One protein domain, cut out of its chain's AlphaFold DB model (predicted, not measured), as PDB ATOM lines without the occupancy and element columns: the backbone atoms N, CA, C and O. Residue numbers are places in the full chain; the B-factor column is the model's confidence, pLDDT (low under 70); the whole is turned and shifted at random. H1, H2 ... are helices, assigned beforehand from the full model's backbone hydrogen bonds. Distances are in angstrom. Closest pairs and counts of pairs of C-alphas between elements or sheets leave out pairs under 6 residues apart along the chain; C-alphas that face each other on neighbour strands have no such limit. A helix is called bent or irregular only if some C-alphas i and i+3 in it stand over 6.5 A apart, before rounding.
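This is residues 2 to 62 of the 65 residues of an uncharacterized protein of Microcystis aeruginosa NIES-2521 (UniProt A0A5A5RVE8). The model is an open, flat hook with an empty middle: the long helix H1 makes one arm, the short helix H2 stands across the far end of it, and residues 41 to 54 fold back to the small helix H3, which lies across the gap from H1. No two of the three helices touch, and H1 makes much of the longest axis. The printed part has 61 residues, with three named helices in the order H1, H2, H3 and no named strand; the class is all helix, with 40 of the 61 residues in the helices. The whole is extended, with a radius of gyration of the C-alphas of 17.8 A, and spans 53 by 30 by 11 A.

H1 holds residues 2 to 25, from Leu 2 to Leu 25, and is 34.6 A long from first to last C-alpha; C-alpha 2 is at (-14.670, 46.697, 19.787) and C-alpha 25 at (-11.039, 30.242, -10.481). H2 holds residues 31 to 40, from Asp 31 to Thr 40, and is 14.3 A long; C-alpha 31 is at (2.925, 19.062, -15.709). H3 holds residues 55 to 60, from Thr 55 to Arg 60, and is 9.4 A long; C-alpha 60 is at (-5.212, 52.686, -4.743).

From Leu 2, H1 runs toward lower y and lower z. A tight link of 5 residues joins it to H2, yet H1 and H2 are apart, with no C-alpha of the one within 8 A of the other. H2 runs toward higher y and lower z. A long link of 14 residues joins H2 to H3, and these two are apart as well. H3 runs toward higher y and higher z. H1 and H3 are apart. Residues 2 to 28, of which 2 to 25 belong to H1, stand free, with no C-alpha 8 or more apart along the chain within 10 A. Residues 52 to 62, of which 55 to 60 belong to H3, stand free too. In H1, H2 and H3 every O i to N i+4 pair is within hydrogen-bond range, and no helix is bent or irregular.

The two C-alphas farthest apart are those of Leu 2 and Ala 39, at 53.3 A, while the first and last printed C-alphas, of Leu 2 and Asp 62, are 22.4 A apart. The printed part runs from residue 2 to 62 with no cut. The long link, residues 41 to 54, has no named element, and its C-alphas lie 8 to 22 A from the mean of the C-alphas. The mean pLDDT of the printed part is 82.5; it is 95 for H2 and 68 for H3, and residues 58 to 62 are under 70.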
ATOM      1  N   LEU A   2     -13.840  47.782  20.356       84.62
ATOM      2  CA  LEU A   2     -14.670  46.697  19.787       84.62
ATOM      3  C   LEU A   2     -14.866  46.796  18.262       84.62
ATOM      4  O   LEU A   2     -14.642  45.827  17.546       84.62
ATOM      5  N   LYS A   3     -15.198  47.989  17.751       85.94
ATOM      6  CA  LYS A   3     -15.319  48.251  16.303       85.94
ATOM      7  C   LYS A   3     -14.046  47.880  15.529       85.94
ATOM      8  O   LYS A   3     -14.129  47.348  14.430       85.94
ATOM      9  N   THR A   4     -12.878  48.149  16.113       89.44
ATOM     10  CA  THR A   4     -11.571  47.837  15.520       89.44
ATOM     11  C   THR A   4     -11.356  46.330  15.439       89.44
ATOM     12  O   THR A   4     -10.994  45.827  14.386       89.44
ATOM     13  N   ILE A   5     -11.660  45.608  16.521       87.56
ATOM     14  CA  ILE A   5     -11.555  44.145  16.570       87.56
ATOM     15  C   ILE A   5     -12.484  43.506  15.532       87.56
ATOM     16  O   ILE A   5     -12.044  42.663  14.759       87.56
ATOM     17  N   ILE A   6     -13.737  43.967  15.448       87.88
ATOM     18  CA  ILE A   6     -14.699  43.480  14.449       87.88
ATOM     19  C   ILE A   6     -14.182  43.735  13.025       87.88
ATOM     20  O   ILE A   6     -14.237  42.835  12.189       87.88
ATOM     21  N   LYS A   7     -13.638  44.930  12.749       89.12
ATOM     22  CA  LYS A   7     -13.084  45.278  11.429       89.12
ATOM     23  C   LYS A   7     -11.918  44.358  11.047       89.12
ATOM     24  O   LYS A   7     -11.885  43.874   9.919       89.12
ATOM     25  N   GLU A   8     -11.002  44.074  11.973       87.88
ATOM     26  CA  GLU A   8      -9.876  43.168  11.712       87.88
ATOM     27  C   GLU A   8     -10.316  41.713  11.512       87.88
ATOM     28  O   GLU A   8      -9.827  41.047  10.600       87.88
ATOM     29  N   SER A   9     -11.274  41.223  12.306       84.44
ATOM     30  CA  SER A   9     -11.816  39.870  12.141       84.44
ATOM     31  C   SER A   9     -12.501  39.688  10.786       84.44
ATOM     32  O   SER A   9     -12.233  38.702  10.105       84.44
ATOM     33  N   VAL A  10     -13.320  40.652  10.355       81.75
ATOM     34  CA  VAL A  10     -13.975  40.608   9.036       81.75
ATOM     35  C   VAL A  10     -12.945  40.696   7.913       81.75
ATOM     36  O   VAL A  10     -13.003  39.899   6.982       81.75
ATOM     37  N   ARG A  11     -11.956  41.598   8.004       82.12
ATOM     38  CA  ARG A  11     -10.904  41.711   6.980       82.12
ATOM     39  C   ARG A  11     -10.102  40.416   6.844       82.12
ATOM     40  O   ARG A  11      -9.738  40.037   5.736       82.12
ATOM     41  N   LYS A  12      -9.830  39.731   7.956       83.12
ATOM     42  CA  LYS A  12      -9.152  38.432   7.935       83.12
ATOM     43  C   LYS A  12      -9.975  37.382   7.184       83.12
ATOM     44  O   LYS A  12      -9.432  36.762   6.280       83.12
ATOM     45  N   VAL A  13     -11.262  37.255   7.505       84.25
ATOM     46  CA  VAL A  13     -12.166  36.323   6.809       84.25
ATOM     47  C   VAL A  13     -12.250  36.661   5.323       84.25
ATOM     48  O   VAL A  13     -12.083  35.781   4.495       84.25
ATOM     49  N   MET A  14     -12.416  37.937   4.967       77.38
ATOM     50  CA  MET A  14     -12.482  38.352   3.563       77.38
ATOM     51  C   MET A  14     -11.206  38.003   2.790       77.38
ATOM     52  O   MET A  14     -11.310  37.534   1.666       77.38
ATOM     53  N   ARG A  15     -10.017  38.161   3.387       80.75
ATOM     54  CA  ARG A  15      -8.753  37.744   2.751       80.75
ATOM     55  C   ARG A  15      -8.682  36.235   2.528       80.75
ATOM     56  O   ARG A  15      -8.261  35.804   1.462       80.75
ATOM     57  N   GLU A  16      -9.085  35.447   3.522       79.56
ATOM     58  CA  GLU A  16      -9.086  33.982   3.424       79.56
ATOM     59  C   GLU A  16     -10.102  33.485   2.386       79.56
ATOM     60  O   GLU A  16      -9.786  32.617   1.576       79.56
ATOM     61  N   GLU A  17     -11.301  34.062   2.362       82.88
ATOM     62  CA  GLU A  17     -12.349  33.688   1.409       82.88
ATOM     63  C   GLU A  17     -12.043  34.180  -0.012       82.88
ATOM     64  O   GLU A  17     -12.328  33.472  -0.973       82.88
ATOM     65  N   TRP A  18     -11.401  35.343  -0.169       82.00
ATOM     66  CA  TRP A  18     -10.905  35.804  -1.469       82.00
ATOM     67  C   TRP A  18      -9.827  34.883  -2.021       82.00
ATOM     68  O   TRP A  18      -9.875  34.543  -3.197       82.00
ATOM     69  N   PHE A  19      -8.893  34.433  -1.184       77.81
ATOM     70  CA  PHE A  19      -7.871  33.483  -1.613       77.81
ATOM     71  C   PHE A  19      -8.496  32.178  -2.127       77.81
ATOM     72  O   PHE A  19      -8.206  31.770  -3.247       77.81
ATOM     73  N   LYS A  20      -9.440  31.594  -1.379       80.62
ATOM     74  CA  LYS A  20     -10.179  30.397  -1.820       80.62
ATOM     75  C   LYS A  20     -10.978  30.630  -3.102       80.62
ATOM     76  O   LYS A  20     -11.096  29.731  -3.927       80.62
ATOM     77  N   PHE A  21     -11.556  31.820  -3.262       78.06
ATOM     78  CA  PHE A  21     -12.258  32.188  -4.487       78.06
ATOM     79  C   PHE A  21     -11.300  32.224  -5.682       78.06
ATOM     80  O   PHE A  21     -11.617  31.650  -6.718       78.06
ATOM     81  N   PHE A  22     -10.114  32.820  -5.534       79.50
ATOM     82  CA  PHE A  22      -9.095  32.798  -6.582       79.50
ATOM     83  C   PHE A  22      -8.600  31.381  -6.875       79.50
ATOM     84  O   PHE A  22      -8.534  31.015  -8.042       79.50
ATOM     85  N   GLU A  23      -8.347  30.557  -5.854       80.31
ATOM     86  CA  GLU A  23      -8.002  29.141  -6.046       80.31
ATOM     87  C   GLU A  23      -9.082  28.382  -6.830       80.31
ATOM     88  O   GLU A  23      -8.756  27.564  -7.681       80.31
ATOM     89  N   MET A  24     -10.365  28.679  -6.598       82.62
ATOM     90  CA  MET A  24     -11.476  28.064  -7.334       82.62
ATOM     91  C   MET A  24     -11.548  28.510  -8.803       82.62
ATOM     92  O   MET A  24     -12.078  27.779  -9.639       82.62
ATOM     93  N   LEU A  25     -11.056  29.709  -9.118       85.25
ATOM     94  CA  LEU A  25     -11.039  30.242 -10.481       85.25
ATOM     95  C   LEU A  25      -9.812  29.803 -11.287       85.25
ATOM     96  O   LEU A  25      -9.826  29.935 -12.511       85.25
ATOM     97  N   ILE A  26      -8.762  29.305 -10.631       84.44
ATOM     98  CA  ILE A  26      -7.561  28.818 -11.308       84.44
ATOM     99  C   ILE A  26      -7.845  27.401 -11.828       84.44
ATOM    100  O   ILE A  26      -8.124  26.502 -11.030       84.44
ATOM    101  N   PRO A  27      -7.803  27.171 -13.153       87.31
ATOM    102  CA  PRO A  27      -7.968  25.832 -13.694       87.31
ATOM    103  C   PRO A  27      -6.815  24.936 -13.235       87.31
ATOM    104  O   PRO A  27      -5.678  25.386 -13.098       87.31
ATOM    105  N   TYR A  28      -7.112  23.658 -13.016       90.50
ATOM    106  CA  TYR A  28      -6.064  22.657 -12.848       90.50
ATOM    107  C   TYR A  28      -5.293  22.514 -14.163       90.50
ATOM    108  O   TYR A  28      -5.917  22.417 -15.220       90.50
ATOM    109  N   ILE A  29      -3.966  22.495 -14.070       92.25
ATOM    110  CA  ILE A  29      -3.035  22.312 -15.183       92.25
ATOM    111  C   ILE A  29      -2.076  21.203 -14.756       92.25
ATOM    112  O   ILE A  29      -1.543  21.256 -13.642       92.25
ATOM    113  N   ASP A  30      -1.897  20.182 -15.593       95.94
ATOM    114  CA  ASP A  30      -0.904  19.137 -15.330       95.94
ATOM    115  C   ASP A  30       0.512  19.532 -15.791       95.94
ATOM    116  O   ASP A  30       0.714  20.542 -16.463       95.94
ATOM    117  N   ASP A  31       1.520  18.743 -15.414       97.25
ATOM    118  CA  ASP A  31       2.925  19.062 -15.709       97.25
ATOM    119  C   ASP A  31       3.227  19.132 -17.221       97.25
ATOM    120  O   ASP A  31       4.144  19.843 -17.634       97.25
ATOM    121  N   ILE A  32       2.481  18.389 -18.049       97.25
ATOM    122  CA  ILE A  32       2.667  18.374 -19.506       97.25
ATOM    123  C   ILE A  32       2.062  19.646 -20.098       97.25
ATOM    124  O   ILE A  32       2.732  20.349 -20.850       97.25
ATOM    125  N   GLU A  33       0.827  19.973 -19.714       95.19
ATOM    126  CA  GLU A  33       0.150  21.201 -20.128       95.19
ATOM    127  C   GLU A  33       0.932  22.446 -19.691       95.19
ATOM    128  O   GLU A  33       1.091  23.384 -20.475       95.19
ATOM    129  N   GLN A  34       1.486  22.445 -18.475       94.31
ATOM    130  CA  GLN A  34       2.324  23.535 -17.978       94.31
ATOM    131  C   GLN A  34       3.595  23.703 -18.825       94.31
ATOM    132  O   GLN A  34       3.937  24.826 -19.199       94.31
ATOM    133  N   ALA A  35       4.271  22.603 -19.178       95.19
ATOM    134  CA  ALA A  35       5.461  22.646 -20.028       95.19
ATOM    135  C   ALA A  35       5.149  23.170 -21.442       95.19
ATOM    136  O   ALA A  35       5.926  23.950 -21.998       95.19
ATOM    137  N   ASP A  36       4.001  22.791 -22.006       96.06
ATOM    138  CA  ASP A  36       3.547  23.280 -23.311       96.06
ATOM    139  C   ASP A  36       3.225  24.784 -23.278       96.06
ATOM    140  O   ASP A  36       3.575  25.516 -24.212       96.06
ATOM    141  N   ILE A  37       2.606  25.272 -22.195       93.00
ATOM    142  CA  ILE A  37       2.351  26.703 -21.973       93.00
ATOM    143  C   ILE A  37       3.674  27.473 -21.928       93.00
ATOM    144  O   ILE A  37       3.826  28.458 -22.649       93.00
ATOM    145  N   GLU A  38       4.642  27.018 -21.132       91.75
ATOM    146  CA  GLU A  38       5.947  27.675 -20.982       91.75
ATOM    147  C   GLU A  38       6.773  27.663 -22.276       91.75
ATOM    148  O   GLU A  38       7.505  28.612 -22.558       91.75
ATOM    149  N   ALA A  39       6.639  26.613 -23.091       93.94
ATOM    150  CA  ALA A  39       7.275  26.540 -24.403       93.94
ATOM    151  C   ALA A  39       6.621  27.474 -25.437       93.94
ATOM    152  O   ALA A  39       7.286  27.911 -26.379       93.94
ATOM    153  N   THR A  40       5.325  27.761 -25.281       94.19
ATOM    154  CA  THR A  40       4.531  28.542 -26.243       94.19
ATOM    155  C   THR A  40       4.513  30.034 -25.920       94.19
ATOM    156  O   THR A  40       4.524  30.859 -26.833       94.19
ATOM    157  N   PHE A  41       4.468  30.390 -24.637       88.81
ATOM    158  CA  PHE A  41       4.294  31.760 -24.170       88.81
ATOM    159  C   PHE A  41       5.510  32.198 -23.353       88.81
ATOM    160  O   PHE A  41       5.717  31.727 -22.236       88.81
ATOM    161  N   ASN A  42       6.287  33.153 -23.872       85.06
ATOM    162  CA  ASN A  42       7.375  33.772 -23.123       85.06
ATOM    163  C   ASN A  42       7.043  35.244 -22.824       85.06
ATOM    164  O   ASN A  42       6.767  36.000 -23.757       85.06
ATOM    165  N   PRO A  43       7.097  35.695 -21.556       81.56
ATOM    166  CA  PRO A  43       6.844  37.091 -21.201       81.56
ATOM    167  C   PRO A  43       7.665  38.110 -22.007       81.56
ATOM    168  O   PRO A  43       7.171  39.200 -22.271       81.56
ATOM    169  N   VAL A  44       8.879  37.750 -22.444       84.81
ATOM    170  CA  VAL A  44       9.758  38.637 -23.233       84.81
ATOM    171  C   VAL A  44       9.254  38.908 -24.655       84.81
ATOM    172  O   VAL A  44       9.722  39.849 -25.294       84.81
ATOM    173  N   ASP A  45       8.315  38.100 -25.156       88.19
ATOM    174  CA  ASP A  45       7.732  38.265 -26.491       88.19
ATOM    175  C   ASP A  45       6.663  39.371 -26.527       88.19
ATOM    176  O   ASP A  45       6.204  39.779 -27.599       88.19
ATOM    177  N   TYR A  46       6.272  39.886 -25.360       84.88
ATOM    178  CA  TYR A  46       5.238  40.897 -25.200       84.88
ATOM    179  C   TYR A  46       5.848  42.215 -24.728       84.88
ATOM    180  O   TYR A  46       6.807  42.251 -23.963       84.88
ATOM    181  N   LYS A  47       5.288  43.329 -25.203       82.81
ATOM    182  CA  LYS A  47       5.716  44.659 -24.767       82.81
ATOM    183  C   LYS A  47       5.260  44.918 -23.333       82.81
ATOM    184  O   LYS A  47       4.128  44.597 -22.977       82.81
ATOM    185  N   ASP A  48       6.107  45.597 -22.567       78.25
ATOM    186  CA  ASP A  48       5.842  45.957 -21.168       78.25
ATOM    187  C   ASP A  48       4.562  46.794 -20.985       78.25
ATOM    188  O   ASP A  48       3.917  46.723 -19.943       78.25
ATOM    189  N   ASP A  49       4.146  47.551 -22.007       78.44
ATOM    190  CA  ASP A  49       2.915  48.356 -21.996       78.44
ATOM    191  C   ASP A  49       1.619  47.522 -22.018       78.44
ATOM    192  O   ASP A  49       0.538  48.057 -21.764       78.44
ATOM    193  N   GLY A  50       1.719  46.221 -22.302       70.50
ATOM    194  CA  GLY A  50       0.611  45.269 -22.269       70.50
ATOM    195  C   GLY A  50       0.381  44.618 -20.904       70.50
ATOM    196  O   GLY A  50      -0.644  43.959 -20.721       70.50
ATOM    197  N   PHE A  51       1.296  44.794 -19.948       76.50
ATOM    198  CA  PHE A  51       1.177  44.216 -18.614       76.50
ATOM    199  C   PHE A  51       0.660  45.251 -17.619       76.50
ATOM    200  O   PHE A  51       1.156  46.372 -17.532       76.50
ATOM    201  N   VAL A  52      -0.348  44.860 -16.842       77.25
ATOM    202  CA  VAL A  52      -0.832  45.657 -15.715       77.25
ATOM    203  C   VAL A  52      -0.220  45.089 -14.445       77.25
ATOM    204  O   VAL A  52      -0.438  43.919 -14.128       77.25
ATOM    205  N   ASP A  53       0.515  45.918 -13.707       77.12
ATOM    206  CA  ASP A  53       0.934  45.565 -12.356       77.12
ATOM    207  C   ASP A  53      -0.301  45.538 -11.446       77.12
ATOM    208  O   ASP A  53      -0.880  46.564 -11.089       77.12
ATOM    209  N   ILE A  54      -0.742  44.334 -11.092       72.38
ATOM    210  CA  ILE A  54      -1.895  44.140 -10.210       72.38
ATOM    211  C   ILE A  54      -1.610  44.592  -8.771       72.38
ATOM    212  O   ILE A  54      -2.548  44.818  -8.010       72.38
ATOM    213  N   THR A  55      -0.341  44.759  -8.377       75.44
ATOM    214  CA  THR A  55       0.013  45.272  -7.046       75.44
ATOM    215  C   THR A  55      -0.331  46.755  -6.904       75.44
ATOM    216  O   THR A  55      -0.764  47.187  -5.832       75.44
ATOM    217  N   ASP A  56      -0.302  47.509  -8.008       73.88
ATOM    218  CA  ASP A  56      -0.764  48.898  -8.050       73.88
ATOM    219  C   ASP A  56      -2.256  49.044  -7.743       73.88
ATOM    220  O   ASP A  56      -2.704  50.120  -7.343       73.88
ATOM    221  N   TRP A  57      -3.051  47.984  -7.900       70.81
ATOM    222  CA  TRP A  57      -4.479  48.033  -7.583       70.81
ATOM    223  C   TRP A  57      -4.719  48.102  -6.077       70.81
ATOM    224  O   TRP A  57      -5.638  48.790  -5.639       70.81
ATOM    225  N   PHE A  58      -3.849  47.480  -5.280       65.12
ATOM    226  CA  PHE A  58      -3.914  47.551  -3.821       65.12
ATOM    227  C   PHE A  58      -3.409  48.897  -3.290       65.12
ATOM    228  O   PHE A  58      -3.931  49.399  -2.300       65.12
ATOM    229  N   ASN A  59      -2.467  49.536  -3.994       66.25
ATOM    230  CA  ASN A  59      -1.963  50.869  -3.640       66.25
ATOM    231  C   ASN A  59      -3.023  51.979  -3.804       66.25
ATOM    232  O   ASN A  59      -2.881  53.057  -3.227       66.25
ATOM    233  N   ARG A  60      -4.097  51.736  -4.575       58.19
ATOM    234  CA  ARG A  60      -5.212  52.686  -4.743       58.19
ATOM    235  C   ARG A  60      -6.213  52.658  -3.588       58.19
ATOM    236  O   ARG A  60      -6.821  53.688  -3.315       58.19
ATOM    237  N   GLU A  61      -6.360  51.537  -2.880       52.22
ATOM    238  CA  GLU A  61      -7.315  51.419  -1.762       52.22
ATOM    239  C   GLU A  61      -6.904  52.219  -0.509       52.22
ATOM    240  O   GLU A  61      -7.746  52.498   0.348       52.22
ATOM    241  N   ASP A  62      -5.638  52.635  -0.412       51.34
ATOM    242  CA  ASP A  62      -5.141  53.493   0.672       51.34
ATOM    243  C   ASP A  62      -5.372  54.999   0.421       51.34
ATOM    244  O   ASP A  62      -5.136  55.806   1.320       51.34
TER     245      ASP A  62